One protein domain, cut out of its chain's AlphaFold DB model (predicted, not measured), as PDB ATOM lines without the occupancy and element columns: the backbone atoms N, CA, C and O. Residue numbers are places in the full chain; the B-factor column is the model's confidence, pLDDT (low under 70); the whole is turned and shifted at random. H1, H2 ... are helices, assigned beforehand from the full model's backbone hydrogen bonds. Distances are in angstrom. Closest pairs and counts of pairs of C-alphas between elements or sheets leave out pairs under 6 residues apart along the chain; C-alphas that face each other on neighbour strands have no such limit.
ATOM      1  N   MET A 299       5.750 -26.277  -2.386       86.94
ATOM      2  CA  MET A 299       5.027 -25.657  -1.263       86.94
ATOM      3  C   MET A 299       5.170 -26.457   0.048       86.94
ATOM      4  O   MET A 299       5.173 -25.876   1.133       86.94
ATOM      5  N   GLU A 300       5.309 -27.788  -0.017       89.25
ATOM      6  CA  GLU A 300       5.591 -28.616   1.165       89.25
ATOM      7  C   GLU A 300       7.034 -28.439   1.678       89.25
ATOM      8  O   GLU A 300       7.251 -28.452   2.890       89.25
ATOM      9  N   MET A 301       8.009 -28.237   0.784       79.31
ATOM     10  CA  MET A 301       9.401 -27.916   1.129       79.31
ATOM     11  C   MET A 301       9.531 -26.508   1.714       79.31
ATOM     12  O   MET A 301      10.001 -26.381   2.838       79.31
ATOM     13  N   GLU A 302       9.015 -25.479   1.037       86.56
ATOM     14  CA  GLU A 302       9.017 -24.086   1.517       86.56
ATOM     15  C   GLU A 302       8.387 -23.970   2.920       86.56
ATOM     16  O   GLU A 302       8.884 -23.248   3.786       86.56
ATOM     17  N   LYS A 303       7.332 -24.753   3.191       92.62
ATOM     18  CA  LYS A 303       6.727 -24.865   4.525       92.62
ATOM     19  C   LYS A 303       7.651 -25.537   5.553       92.62
ATOM     20  O   LYS A 303       7.690 -25.091   6.700       92.62
ATOM     21  N   LYS A 304       8.360 -26.609   5.186       87.06
ATOM     22  CA  LYS A 304       9.312 -27.299   6.078       87.06
ATOM     23  C   LYS A 304      10.526 -26.427   6.386       87.06
ATOM     24  O   LYS A 304      10.937 -26.374   7.541       87.06
ATOM     25  N   ASP A 305      11.040 -25.700   5.401       79.44
ATOM     26  CA  ASP A 305      12.166 -24.780   5.577       79.44
ATOM     27  C   ASP A 305      11.781 -23.614   6.507       79.44
ATOM     28  O   ASP A 305      12.545 -23.252   7.404       79.44
ATOM     29  N   ALA A 306      10.549 -23.098   6.394       89.06
ATOM     30  CA  ALA A 306       9.996 -22.137   7.350       89.06
ATOM     31  C   ALA A 306       9.875 -22.713   8.779       89.06
ATOM     32  O   ALA A 306      10.250 -22.045   9.742       89.06
ATOM     33  N   GLU A 307       9.417 -23.963   8.932       91.94
ATOM     34  CA  GLU A 307       9.322 -24.648  10.234       91.94
ATOM     35  C   GLU A 307      10.709 -24.909  10.863       91.94
ATOM     36  O   GLU A 307      10.884 -24.790  12.078       91.94
ATOM     37  N   VAL A 308      11.719 -25.238  10.049       82.69
ATOM     38  CA  VAL A 308      13.119 -25.374  10.487       82.69
ATOM     39  C   VAL A 308      13.677 -24.021  10.931       82.69
ATOM     40  O   VAL A 308      14.282 -23.936  12.003       82.69
ATOM     41  N   LYS A 309      13.420 -22.950  10.170       82.56
ATOM     42  CA  LYS A 309      13.850 -21.592  10.519       82.56
ATOM     43  C   LYS A 309      13.227 -21.102  11.828       82.56
ATOM     44  O   LYS A 309      13.952 -20.606  12.687       82.56
ATOM     45  N   GLU A 310      11.925 -21.302  12.034       92.38
ATOM     46  CA  GLU A 310      11.249 -20.922  13.284       92.38
ATOM     47  C   GLU A 310      11.864 -21.629  14.508       92.38
ATOM     48  O   GLU A 310      12.113 -20.992  15.539       92.38
ATOM     49  N   LYS A 311      12.188 -22.925  14.381       86.06
ATOM     50  CA  LYS A 311      12.874 -23.703  15.428       86.06
ATOM     51  C   LYS A 311      14.294 -23.206  15.689       86.06
ATOM     52  O   LYS A 311      14.677 -23.082  16.853       86.06
ATOM     53  N   LEU A 312      15.060 -22.887  14.645       76.12
ATOM     54  CA  LEU A 312      16.416 -22.347  14.777       76.12
ATOM     55  C   LEU A 312      16.404 -20.982  15.483       76.12
ATOM     56  O   LEU A 312      17.181 -20.745  16.410       76.12
ATOM     57  N   GLU A 313      15.462 -20.106  15.131       82.62
ATOM     58  CA  GLU A 313      15.263 -18.848  15.850       82.62
ATOM     59  C   GLU A 313      14.817 -19.069  17.306       82.62
ATOM     60  O   GLU A 313      15.259 -18.347  18.202       82.62
ATOM     61  N   GLN A 314      13.969 -20.067  17.584       88.31
ATOM     62  CA  GLN A 314      13.564 -20.421  18.950       88.31
ATOM     63  C   GLN A 314      14.743 -20.938  19.789       88.31
ATOM     64  O   GLN A 314      14.834 -20.599  20.973       88.31
ATOM     65  N   GLN A 315      15.653 -21.712  19.193       76.75
ATOM     66  CA  GLN A 315      16.892 -22.158  19.832       76.75
ATOM     67  C   GLN A 315      17.839 -20.983  20.099       76.75
ATOM     68  O   GLN A 315      18.318 -20.842  21.224       76.75
ATOM     69  N   ASN A 316      18.036 -20.081  19.131       73.81
ATOM     70  CA  ASN A 316      18.832 -18.866  19.331       73.81
ATOM     71  C   ASN A 316      18.243 -17.996  20.462       73.81
ATOM     72  O   ASN A 316      18.964 -17.593  21.371       73.81
ATOM     73  N   ARG A 317      16.912 -17.806  20.505       82.50
ATOM     74  CA  ARG A 317      16.231 -17.105  21.613       82.50
ATOM     75  C   ARG A 317      16.523 -17.732  22.988       82.50
ATOM     76  O   ARG A 317      16.756 -16.988  23.937       82.50
ATOM     77  N   HIS A 318      16.575 -19.064  23.104       77.06
ATOM     78  CA  HIS A 318      16.981 -19.737  24.350       77.06
ATOM     79  C   HIS A 318      18.472 -19.549  24.661       77.06
ATOM     80  O   HIS A 318      18.828 -19.281  25.807       77.06
ATOM     81  N   PHE A 319      19.349 -19.642  23.660       71.38
ATOM     82  CA  PHE A 319      20.790 -19.449  23.837       71.38
ATOM     83  C   PHE A 319      21.119 -18.036  24.348       71.38
ATOM     84  O   PHE A 319      21.869 -17.889  25.312       71.38
ATOM     85  N   GLN A 320      20.472 -17.001  23.799       77.06
ATOM     86  CA  GLN A 320      20.599 -15.623  24.291       77.06
ATOM     87  C   GLN A 320      20.107 -15.468  25.741       77.06
ATOM     88  O   GLN A 320      20.747 -14.784  26.539       77.06
ATOM     89  N   GLN A 321      19.013 -16.135  26.131       83.19
ATOM     90  CA  GLN A 321      18.545 -16.133  27.526       83.19
ATOM     91  C   GLN A 321      19.557 -16.793  28.476       83.19
ATOM     92  O   GLN A 321      19.834 -16.252  29.548       83.19
ATOM     93  N   ILE A 322      20.156 -17.919  28.073       74.12
ATOM     94  CA  ILE A 322      21.209 -18.604  28.841       74.12
ATOM     95  C   ILE A 322      22.446 -17.703  28.989       74.12
ATOM     96  O   ILE A 322      22.967 -17.576  30.096       74.12
ATOM     97  N   LEU A 323      22.874 -17.017  27.922       68.75
ATOM     98  CA  LEU A 323      23.990 -16.059  27.964       68.75
ATOM     99  C   LEU A 323      23.731 -14.881  28.915       68.75
ATOM    100  O   LEU A 323      24.633 -14.490  29.659       68.75
ATOM    101  N   VAL A 324      22.509 -14.337  28.947       80.56
ATOM    102  CA  VAL A 324      22.134 -13.271  29.895       80.56
ATOM    103  C   VAL A 324      22.236 -13.761  31.343       80.56
ATOM    104  O   VAL A 324      22.837 -13.076  32.171       80.56
ATOM    105  N   VAL A 325      21.723 -14.958  31.651       82.31
ATOM    106  CA  VAL A 325      21.814 -15.546  33.003       82.31
ATOM    107  C   VAL A 325      23.267 -15.849  33.386       82.31
ATOM    108  O   VAL A 325      23.688 -15.513  34.492       82.31
ATOM    109  N   ALA A 326      24.069 -16.407  32.475       71.50
ATOM    110  CA  ALA A 326      25.492 -16.658  32.709       71.50
ATOM    111  C   ALA A 326      26.264 -15.356  32.995       71.50
ATOM    112  O   ALA A 326      27.037 -15.288  33.950       71.50
ATOM    113  N   THR A 327      25.992 -14.291  32.235       75.12
ATOM    114  CA  THR A 327      26.595 -12.962  32.437       75.12
ATOM    115  C   THR A 327      26.220 -12.373  33.803       75.12
ATOM    116  O   THR A 327      27.076 -11.830  34.503       75.12
ATOM    117  N   GLN A 328      24.961 -12.526  34.231       81.38
ATOM    118  CA  GLN A 328      24.506 -12.103  35.561       81.38
ATOM    119  C   GLN A 328      25.200 -12.885  36.688       81.38
ATOM    120  O   GLN A 328      25.616 -12.277  37.674       81.38
ATOM    121  N   LEU A 329      25.378 -14.202  36.537       74.81
ATOM    122  CA  LEU A 329      26.083 -15.042  37.513       74.81
ATOM    123  C   LEU A 329      27.572 -14.675  37.626       74.81
ATOM    124  O   LEU A 329      28.079 -14.551  38.740       74.81
ATOM    125  N   ILE A 330      28.256 -14.428  36.503       75.94
ATOM    126  CA  ILE A 330      29.652 -13.954  36.485       75.94
ATOM    127  C   ILE A 330      29.770 -12.608  37.217       75.94
ATOM    128  O   ILE A 330      30.654 -12.430  38.055       75.94
ATOM    129  N   HIS A 331      28.848 -11.671  36.967       76.56
ATOM    130  CA  HIS A 331      28.843 -10.380  37.658       76.56
ATOM    131  C   HIS A 331      28.561 -10.518  39.167       76.56
ATOM    132  O   HIS A 331      29.219  -9.866  39.978       76.56
ATOM    133  N   GLN A 332      27.653 -11.412  39.578       80.56
ATOM    134  CA  GLN A 332      27.426 -11.722  40.996       80.56
ATOM    135  C   GLN A 332      28.672 -12.314  41.670       80.56
ATOM    136  O   GLN A 332      29.015 -11.899  42.778       80.56
ATOM    137  N   GLN A 333      29.381 -13.236  41.011       77.69
ATOM    138  CA  GLN A 333      30.631 -13.808  41.526       77.69
ATOM    139  C   GLN A 333      31.732 -12.748  41.677       77.69
ATOM    140  O   GLN A 333      32.379 -12.696  42.723       77.69
ATOM    141  N   ALA A 334      31.895 -11.859  40.692       76.94
ATOM    142  CA  ALA A 334      32.838 -10.744  40.771       76.94
ATOM    143  C   ALA A 334      32.533  -9.812  41.962       76.94
ATOM    144  O   ALA A 334      33.430  -9.501  42.746       76.94
ATOM    145  N   ASN A 335      31.262  -9.442  42.153       79.56
ATOM    146  CA  ASN A 335      30.836  -8.575  43.256       79.56
ATOM    147  C   ASN A 335      31.031  -9.239  44.637       79.56
ATOM    148  O   ASN A 335      31.416  -8.566  45.594       79.56
ATOM    149  N   MET A 336      30.800 -10.554  44.759       77.06
ATOM    150  CA  MET A 336      31.093 -11.298  45.995       77.06
ATOM    151  C   MET A 336      32.597 -11.341  46.298       77.06
ATOM    152  O   MET A 336      32.991 -11.180  47.455       77.06
ATOM    153  N   LEU A 337      33.441 -11.518  45.276       77.56
ATOM    154  CA  LEU A 337      34.894 -11.512  45.440       77.56
ATOM    155  C   LEU A 337      35.416 -10.130  45.862       77.56
ATOM    156  O   LEU A 337      36.233 -10.047  46.775       77.56
ATOM    157  N   GLU A 338      34.915  -9.042  45.272       82.69
ATOM    158  CA  GLU A 338      35.277  -7.680  45.689       82.69
ATOM    159  C   GLU A 338      34.935  -7.431  47.170       82.69
ATOM    160  O   GLU A 338      35.773  -6.942  47.933       82.69
ATOM    161  N   GLN A 339      33.736  -7.835  47.607       82.00
ATOM    162  CA  GLN A 339      33.305  -7.723  49.005       82.00
ATOM    163  C   GLN A 339      34.186  -8.548  49.956       82.00
ATOM    164  O   GLN A 339      34.567  -8.052  51.019       82.00
ATOM    165  N   PHE A 340      34.555  -9.773  49.571       78.00
ATOM    166  CA  PHE A 340      35.465 -10.617  50.347       78.00
ATOM    167  C   PHE A 340      36.863  -9.989  50.463       78.00
ATOM    168  O   PHE A 340      37.364  -9.806  51.572       78.00
ATOM    169  N   THR A 341      37.461  -9.574  49.341       79.62
ATOM    170  CA  THR A 341      38.769  -8.897  49.315       79.62
ATOM    171  C   THR A 341      38.761  -7.634  50.179       79.62
ATOM    172  O   THR A 341      39.710  -7.394  50.930       79.62
ATOM    173  N   LYS A 342      37.677  -6.847  50.145       84.75
ATOM    174  CA  LYS A 342      37.505  -5.674  51.012       84.75
ATOM    175  C   LYS A 342      37.483  -6.050  52.499       84.75
ATOM    176  O   LYS A 342      38.264  -5.485  53.264       84.75
ATOM    177  N   ALA A 343      36.656  -7.015  52.903       77.75
ATOM    178  CA  ALA A 343      36.537  -7.434  54.303       77.75
ATOM    179  C   ALA A 343      37.856  -7.996  54.873       77.75
ATOM    180  O   ALA A 343      38.213  -7.725  56.025       77.75
ATOM    181  N   VAL A 344      38.624  -8.737  54.065       79.12
ATOM    182  CA  VAL A 344      39.951  -9.233  54.464       79.12
ATOM    183  C   VAL A 344      40.955  -8.081  54.616       79.12
ATOM    184  O   VAL A 344      41.686  -8.047  55.606       79.12
ATOM    185  N   ASN A 345      40.957  -7.097  53.711       82.50
ATOM    186  CA  ASN A 345      41.821  -5.915  53.821       82.50
ATOM    187  C   ASN A 345      41.489  -5.050  55.053       82.50
ATOM    188  O   ASN A 345      42.397  -4.607  55.757       82.50
ATOM    189  N   GLU A 346      40.203  -4.849  55.358       84.31
ATOM    190  CA  GLU A 346      39.755  -4.159  56.577       84.31
ATOM    191  C   GLU A 346      40.211  -4.912  57.841       84.31
ATOM    192  O   GLU A 346      40.764  -4.304  58.761       84.31
ATOM    193  N   THR A 347      40.091  -6.244  57.849       79.75
ATOM    194  CA  THR A 347      40.560  -7.101  58.954       79.75
ATOM    195  C   THR A 347      42.077  -7.006  59.151       79.75
ATOM    196  O   THR A 347      42.544  -6.825  60.277       79.75
ATOM    197  N   LEU A 348      42.864  -7.069  58.069       81.31
ATOM    198  CA  LEU A 348      44.325  -6.927  58.122       81.31
ATOM    199  C   LEU A 348      44.753  -5.545  58.639       81.31
ATOM    200  O   LEU A 348      45.703  -5.457  59.416       81.31
ATOM    201  N   SER A 349      44.033  -4.481  58.268       83.75
ATOM    202  CA  SER A 349      44.278  -3.120  58.760       83.75
ATOM    203  C   SER A 349      44.095  -3.016  60.282       83.75
ATOM    204  O   SER A 349      44.977  -2.515  60.983       83.75
ATOM    205  N   VAL A 350      43.004  -3.579  60.820       80.88
ATOM    206  CA  VAL A 350      42.754  -3.630  62.273       80.88
ATOM    207  C   VAL A 350      43.837  -4.437  62.996       80.88
ATOM    208  O   VAL A 350      44.361  -3.987  64.016       80.88
ATOM    209  N   VAL A 351      44.231  -5.597  62.459       78.31
ATOM    210  CA  VAL A 351      45.308  -6.420  63.037       78.31
ATOM    211  C   VAL A 351      46.638  -5.654  63.059       78.31
ATOM    212  O   VAL A 351      47.303  -5.625  64.097       78.31
ATOM    213  N   GLN A 352      46.999  -4.961  61.975       81.88
ATOM    214  CA  GLN A 352      48.205  -4.128  61.925       81.88
ATOM    215  C   GLN A 352      48.159  -2.984  62.950       81.88
ATOM    216  O   GLN A 352      49.148  -2.735  63.642       81.88
ATOM    217  N   GLN A 353      47.009  -2.318  63.106       83.94
ATOM    218  CA  GLN A 353      46.827  -1.255  64.097       83.94
ATOM    219  C   GLN A 353      47.006  -1.777  65.536       83.94
ATOM    220  O   GLN A 353      47.662  -1.124  66.349       83.94
ATOM    221  N   VAL A 354      46.495  -2.974  65.844       79.25
ATOM    222  CA  VAL A 354      46.678  -3.623  67.155       79.25
ATOM    223  C   VAL A 354      48.149  -3.970  67.424       79.25
ATOM    224  O   VAL A 354      48.625  -3.754  68.536       79.25
ATOM    225  N   ILE A 355      48.901  -4.452  66.428       78.94
ATOM    226  CA  ILE A 355      50.342  -4.766  66.570       78.94
ATOM    227  C   ILE A 355      51.180  -3.500  66.793       78.94
ATOM    228  O   ILE A 355      52.126  -3.501  67.593       78.94
ATOM    229  N   ASN A 356      50.829  -2.420  66.091       81.56
ATOM    230  CA  ASN A 356      51.509  -1.133  66.191       81.56
ATOM    231  C   ASN A 356      51.295  -0.495  67.573       81.56
ATOM    232  O   ASN A 356      52.251  -0.005  68.163       81.56
ATOM    233  N   ASN A 357      50.074  -0.569  68.112       82.31
ATOM    234  CA  ASN A 357      49.688   0.084  69.369       82.31
ATOM    235  C   ASN A 357      50.006  -0.726  70.644       82.31
ATOM    236  O   ASN A 357      49.733  -0.249  71.745       82.31
ATOM    237  N   ASN A 358      50.518  -1.959  70.535       77.44
ATOM    238  CA  ASN A 358      50.701  -2.849  71.687       77.44
ATOM    239  C   ASN A 358      52.179  -2.984  72.107       77.44
ATOM    240  O   ASN A 358      52.920  -3.847  71.620       77.44
ATOM    241  N   ASP A 359      52.583  -2.148  73.065       68.38
ATOM    242  CA  ASP A 359      53.911  -2.147  73.707       68.38
ATOM    243  C   ASP A 359      54.172  -3.369  74.615       68.38
ATOM    244  O   ASP A 359      55.285  -3.571  75.110       68.38
ATOM    245  N   GLY A 360      53.164  -4.222  74.838       62.97
ATOM    246  CA  GLY A 360      53.309  -5.477  75.580       62.97
ATOM    247  C   GLY A 360      54.125  -6.547  74.842       62.97
ATOM    248  O   GLY A 360      54.692  -7.434  75.481       62.97
ATOM    249  N   LEU A 361      54.237  -6.455  73.511       66.31
ATOM    250  CA  LEU A 361      54.987  -7.384  72.654       66.31
ATOM    251  C   LEU A 361      56.506  -7.127  72.727       66.31
ATOM    252  O   LEU A 361      57.124  -6.656  71.772       66.31
ATOM    253  N   LYS A 362      57.107  -7.432  73.883       56.09
ATOM    254  CA  LYS A 362      58.512  -7.113  74.213       56.09
ATOM    255  C   LYS A 362      59.571  -8.022  73.572       56.09
ATOM    256  O   LYS A 362      60.750  -7.688  73.627       56.09
ATOM    257  N   ASN A 363      59.179  -9.136  72.946       61.28
ATOM    258  CA  ASN A 363      60.089 -10.017  72.207       61.28
ATOM    259  C   ASN A 363      59.971  -9.761  70.697       61.28
ATOM    260  O   ASN A 363      58.943 -10.081  70.100       61.28
ATOM    261  N   GLY A 364      61.035  -9.236  70.075       67.31
ATOM    262  CA  GLY A 364      61.044  -8.823  68.660       67.31
ATOM    263  C   GLY A 364      60.532  -9.889  67.684       67.31
ATOM    264  O   GLY A 364      59.670  -9.591  66.858       67.31
ATOM    265  N   GLY A 365      60.940 -11.149  67.873       73.38
ATOM    266  CA  GLY A 365      60.511 -12.273  67.032       73.38
ATOM    267  C   GLY A 365      58.992 -12.496  66.973       73.38
ATOM    268  O   GLY A 365      58.495 -13.018  65.980       73.38
ATOM    269  N   GLN A 366      58.216 -12.060  67.976       72.06
ATOM    270  CA  GLN A 366      56.749 -12.112  67.891       72.06
ATOM    271  C   GLN A 366      56.191 -11.049  66.938       72.06
ATOM    272  O   GLN A 366      55.262 -11.347  66.190       72.06
ATOM    273  N   LYS A 367      56.766  -9.836  66.902       74.19
ATOM    274  CA  LYS A 367      56.377  -8.829  65.899       74.19
ATOM    275  C   LYS A 367      56.820  -9.255  64.494       74.19
ATOM    276  O   LYS A 367      56.046  -9.082  63.555       74.19
ATOM    277  N   GLU A 368      57.990  -9.882  64.344       76.62
ATOM    278  CA  GLU A 368      58.462 -10.410  63.050       76.62
ATOM    279  C   GLU A 368      57.567 -11.531  62.503       76.62
ATOM    280  O   GLU A 368      57.127 -11.447  61.357       76.62
ATOM    281  N   VAL A 369      57.228 -12.542  63.315       72.25
ATOM    282  CA  VAL A 369      56.354 -13.654  62.888       72.25
ATOM    283  C   VAL A 369      54.978 -13.153  62.445       72.25
ATOM    284  O   VAL A 369      54.491 -13.578  61.399       72.25
ATOM    285  N   ILE A 370      54.359 -12.225  63.183       75.00
ATOM    286  CA  ILE A 370      53.031 -11.712  62.811       75.00
ATOM    287  C   ILE A 370      53.117 -10.812  61.564       75.00
ATOM    288  O   ILE A 370      52.262 -10.913  60.686       75.00
ATOM    289  N   SER A 371      54.175 -10.003  61.422       77.75
ATOM    290  CA  SER A 371      54.404  -9.189  60.213       77.75
ATOM    291  C   SER A 371      54.630 -10.067  58.975       77.75
ATOM    292  O   SER A 371      54.090  -9.793  57.906       77.75
ATOM    293  N   SER A 372      55.368 -11.171  59.127       74.12
ATOM    294  CA  SER A 372      55.553 -12.183  58.082       74.12
ATOM    295  C   SER A 372      54.225 -12.842  57.683       74.12
ATOM    296  O   SER A 372      53.952 -13.017  56.493       74.12
ATOM    297  N   LEU A 373      53.345 -13.124  58.655       71.44
ATOM    298  CA  LEU A 373      51.997 -13.638  58.392       71.44
ATOM    299  C   LEU A 373      51.146 -12.638  57.590       71.44
ATOM    300  O   LEU A 373      50.516 -13.027  56.611       71.44
ATOM    301  N   ILE A 374      51.161 -11.353  57.964       79.50
ATOM    302  CA  ILE A 374      50.432 -10.285  57.258       79.50
ATOM    303  C   ILE A 374      50.931 -10.153  55.816       79.50
ATOM    304  O   ILE A 374      50.119 -10.178  54.892       79.50
ATOM    305  N   ASN A 375      52.249 -10.102  55.612       79.19
ATOM    306  CA  ASN A 375      52.854 -10.036  54.279       79.19
ATOM    307  C   ASN A 375      52.507 -11.275  53.433       79.19
ATOM    308  O   ASN A 375      52.233 -11.157  52.240       79.19
ATOM    309  N   THR A 376      52.458 -12.461  54.051       73.81
ATOM    310  CA  THR A 376      52.044 -13.707  53.384       73.81
ATOM    311  C   THR A 376      50.576 -13.645  52.961       73.81
ATOM    312  O   THR A 376      50.263 -13.934  51.808       73.81
ATOM    313  N   CYS A 377      49.678 -13.199  53.844       73.25
ATOM    314  CA  CYS A 377      48.263 -13.004  53.519       73.25
ATOM    315  C   CYS A 377      48.064 -11.973  52.398       73.25
ATOM    316  O   CYS A 377      47.325 -12.242  51.457       73.25
ATOM    317  N   GLN A 378      48.752 -10.829  52.447       81.06
ATOM    318  CA  GLN A 378      48.697  -9.807  51.394       81.06
ATOM    319  C   GLN A 378      49.204 -10.336  50.045       81.06
ATOM    320  O   GLN A 378      48.576 -10.089  49.017       81.06
ATOM    321  N   SER A 379      50.290 -11.117  50.044       74.31
ATOM    322  CA  SER A 379      50.824 -11.768  48.840       74.31
ATOM    323  C   SER A 379      49.837 -12.784  48.248       74.31
ATOM    324  O   SER A 379      49.592 -12.778  47.042       74.31
ATOM    325  N   LEU A 380      49.188 -13.598  49.091       69.38
ATOM    326  CA  LEU A 380      48.152 -14.545  48.664       69.38
ATOM    327  C   LEU A 380      46.914 -13.835  48.093       69.38
ATOM    328  O   LEU A 380      46.425 -14.238  47.042       69.38
ATOM    329  N   ILE A 381      46.442 -12.754  48.727       76.31
ATOM    330  CA  ILE A 381      45.328 -11.929  48.221       76.31
ATOM    331  C   ILE A 381      45.693 -11.304  46.872       76.31
ATOM    332  O   ILE A 381      44.883 -11.320  45.947       76.31
ATOM    333  N   HIS A 382      46.914 -10.781  46.730       78.94
ATOM    334  CA  HIS A 382      47.392 -10.219  45.470       78.94
ATOM    335  C   HIS A 382      47.438 -11.283  44.364       78.94
ATOM    336  O   HIS A 382      46.840 -11.085  43.312       78.94
ATOM    337  N   HIS A 383      48.052 -12.441  44.623       73.06
ATOM    338  CA  HIS A 383      48.143 -13.535  43.655       73.06
ATOM    339  C   HIS A 383      46.764 -14.090  43.257       73.06
ATOM    340  O   HIS A 383      46.518 -14.341  42.073       73.06
ATOM    341  N   PHE A 384      45.838 -14.216  44.214       72.38
ATOM    342  CA  PHE A 384      44.457 -14.620  43.954       72.38
ATOM    343  C   PHE A 384      43.734 -13.588  43.077       72.38
ATOM    344  O   PHE A 384      43.188 -13.941  42.036       72.38
ATOM    345  N   ASN A 385      43.804 -12.299  43.425       74.88
ATOM    346  CA  ASN A 385      43.187 -11.236  42.630       74.88
ATOM    347  C   ASN A 385      43.768 -11.160  41.211       74.88
ATOM    348  O   ASN A 385      43.003 -11.040  40.261       74.88
ATOM    349  N   THR A 386      45.091 -11.256  41.039       74.56
ATOM    350  CA  THR A 386      45.732 -11.163  39.717       74.56
ATOM    351  C   THR A 386      45.394 -12.357  38.827       74.56
ATOM    352  O   THR A 386      45.023 -12.158  37.672       74.56
ATOM    353  N   SER A 387      45.458 -13.585  39.350       69.81
ATOM    354  CA  SER A 387      45.110 -14.786  38.574       69.81
ATOM    355  C   SER A 387      43.620 -14.823  38.211       69.81
ATOM    356  O   SER A 387      43.274 -15.076  37.055       69.81
ATOM    357  N   HIS A 388      42.733 -14.469  39.147       68.56
ATOM    358  CA  HIS A 388      41.294 -14.438  38.884       68.56
ATOM    359  C   HIS A 388      40.886 -13.269  37.970       68.56
ATOM    360  O   HIS A 388      39.991 -13.441  37.141       68.56
ATOM    361  N   GLN A 389      41.561 -12.110  38.042       67.31
ATOM    362  CA  GLN A 389      41.395 -11.027  37.062       67.31
ATOM    363  C   GLN A 389      41.860 -11.441  35.667       67.31
ATOM    364  O   GLN A 389      41.159 -11.131  34.710       67.31
ATOM    365  N   GLN A 390      42.985 -12.150  35.521       65.06
ATOM    366  CA  GLN A 390      43.446 -12.617  34.208       65.06
ATOM    367  C   GLN A 390      42.453 -13.599  33.570       65.06
ATOM    368  O   GLN A 390      42.049 -13.381  32.429       65.06
ATOM    369  N   GLN A 391      41.976 -14.605  34.315       60.06
ATOM    370  CA  GLN A 391      40.942 -15.521  33.812       60.06
ATOM    371  C   GLN A 391      39.629 -14.797  33.483       60.06
ATOM    372  O   GLN A 391      39.048 -15.023  32.421       60.06
ATOM    373  N   ASN A 392      39.162 -13.896  34.354       57.06
ATOM    374  CA  ASN A 392      37.922 -13.164  34.100       57.06
ATOM    375  C   ASN A 392      38.058 -12.191  32.920       57.06
ATOM    376  O   ASN A 392      37.126 -12.100  32.132       57.06
ATOM    377  N   LEU A 393      39.199 -11.518  32.737       54.62
ATOM    378  CA  LEU A 393      39.443 -10.659  31.575       54.62
ATOM    379  C   LEU A 393      39.485 -11.460  30.270       54.62
ATOM    380  O   LEU A 393      38.860 -11.033  29.305       54.62
ATOM    381  N   GLN A 394      40.129 -12.632  30.247       56.34
ATOM    382  CA  GLN A 394      40.099 -13.518  29.077       56.34
ATOM    383  C   GLN A 394      38.663 -13.955  28.749       56.34
ATOM    384  O   GLN A 394      38.202 -13.756  27.627       56.34
ATOM    385  N   ASN A 395      37.908 -14.448  29.736       48.66
ATOM    386  CA  ASN A 395      36.509 -14.852  29.546       48.66
ATOM    387  C   ASN A 395      35.615 -13.681  29.077       48.66
ATOM    388  O   ASN A 395      34.789 -13.847  28.179       48.66
ATOM    389  N   ILE A 396      35.803 -12.484  29.644       50.12
ATOM    390  CA  ILE A 396      35.041 -11.265  29.317       50.12
ATOM    391  C   ILE A 396      35.468 -10.645  27.974       50.12
ATOM    392  O   ILE A 396      34.679  -9.914  27.387       50.12
ATOM    393  N   GLN A 397      36.658 -10.944  27.445       51.56
ATOM    394  CA  GLN A 397      37.075 -10.545  26.088       51.56
ATOM    395  C   GLN A 397      36.635 -11.553  25.015       51.56
ATOM    396  O   GLN A 397      36.261 -11.152  23.913       51.56
ATOM    397  N   ILE A 398      36.609 -12.848  25.343       50.47
ATOM    398  CA  ILE A 398      36.126 -13.909  24.446       50.47
ATOM    399  C   ILE A 398      34.606 -13.803  24.225       50.47
ATOM    400  O   ILE A 398      34.138 -13.981  23.102       50.47
ATOM    401  N   LEU A 399      33.828 -13.453  25.256       43.81
ATOM    402  CA  LEU A 399      32.366 -13.321  25.156       43.81
ATOM    403  C   LEU A 399      31.904 -12.324  24.059       43.81
ATOM    404  O   LEU A 399      31.120 -12.735  23.205       43.81
ATOM    405  N   PRO A 400      32.396 -11.069  23.985       42.22
ATOM    406  CA  PRO A 400      32.099 -10.143  22.889       42.22
ATOM    407  C   PRO A 400      32.550 -10.619  21.504       42.22
ATOM    408  O   PRO A 400      31.873 -10.313  20.526       42.22
ATOM    409  N   LEU A 401      33.652 -11.371  21.396       44.59
ATOM    410  CA  LEU A 401      34.082 -11.970  20.125       44.59
ATOM    411  C   LEU A 401      33.099 -13.054  19.658       44.59
ATOM    412  O   LEU A 401      32.741 -13.088  18.485       44.59
ATOM    413  N   ILE A 402      32.582 -13.874  20.578       45.22
ATOM    414  CA  ILE A 402      31.504 -14.834  20.289       45.22
ATOM    415  C   ILE A 402      30.196 -14.105  19.926       45.22
ATOM    416  O   ILE A 402      29.495 -14.530  19.014       45.22
ATOM    417  N   MET A 403      29.871 -12.997  20.603       40.94
ATOM    418  CA  MET A 403      28.626 -12.238  20.392       40.94
ATOM    419  C   MET A 403      28.614 -11.368  19.123       40.94
ATOM    420  O   MET A 403      27.537 -11.119  18.584       40.94
ATOM    421  N   ASN A 404      29.771 -10.900  18.642       42.34
ATOM    422  CA  ASN A 404      29.873 -10.056  17.442       42.34
ATOM    423  C   ASN A 404      30.021 -10.842  16.130       42.34
ATOM    424  O   ASN A 404      29.916 -10.237  15.061       42.34
ATOM    425  N   ASN A 405      30.223 -12.164  16.181       42.16
ATOM    426  CA  ASN A 405      30.169 -13.016  14.994       42.16
ATOM    427  C   ASN A 405      28.745 -13.001  14.421       42.16
ATOM    428  O   ASN A 405      27.865 -13.752  14.852       42.16
TER     429      ASN A 405
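AT A GLANCE: This is residues 299 to 405 of the 541 residues of the protein "Hypothetical protein" of Rotaria sordida (UniProt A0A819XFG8). The domain is a long, thin helical hairpin: H1 runs out nearly the whole length, a short link turns the chain, and the shorter H2 runs back beside it. Residues 299 to 319 of H1 stick out beyond the end of H2. The printed part has 107 residues with two named helices, H1 then H2, and no named strand; its class is all helix. It is extended, with a radius of gyration of the C-alphas of 26.0 A, a rod spanning 94 by 18 by 15 A.

HOW THE PARTS SIT: H1, residues 299 to 357, and H2, residues 364 to 404, form a helical hairpin, opposite ways at a shallow tilt of 16 degrees. They only just touch, with 3 pairs of C-alphas within 8 A, by residues 341 to 355 of H1 and 367 to 381 of H2 alone. The closest C-alphas, those of Leu 348 and Ile 374, are 7.0 A apart. Every O i to N i+4 pair is within hydrogen-bond range in H1, and 35 of 37 in H2.

IN THESE COORDINATES: H1 is 87.4 A long from C-alpha 299 at (5.027, -25.657, -1.263). H2 is 60.0 A long and ends with C-alpha 404 at (29.873, -10.056, 17.442).

THE WHOLE: The C-alphas of Met 299 and Lys 362, the two farthest apart, are 94.3 A apart. The printed part has no cut, and the link from H1 to H2 is short. Mean pLDDT of the printed part is 73.6; residue 323, residues 359 to 364, residue 380 and residues 387 to 405 are under 70.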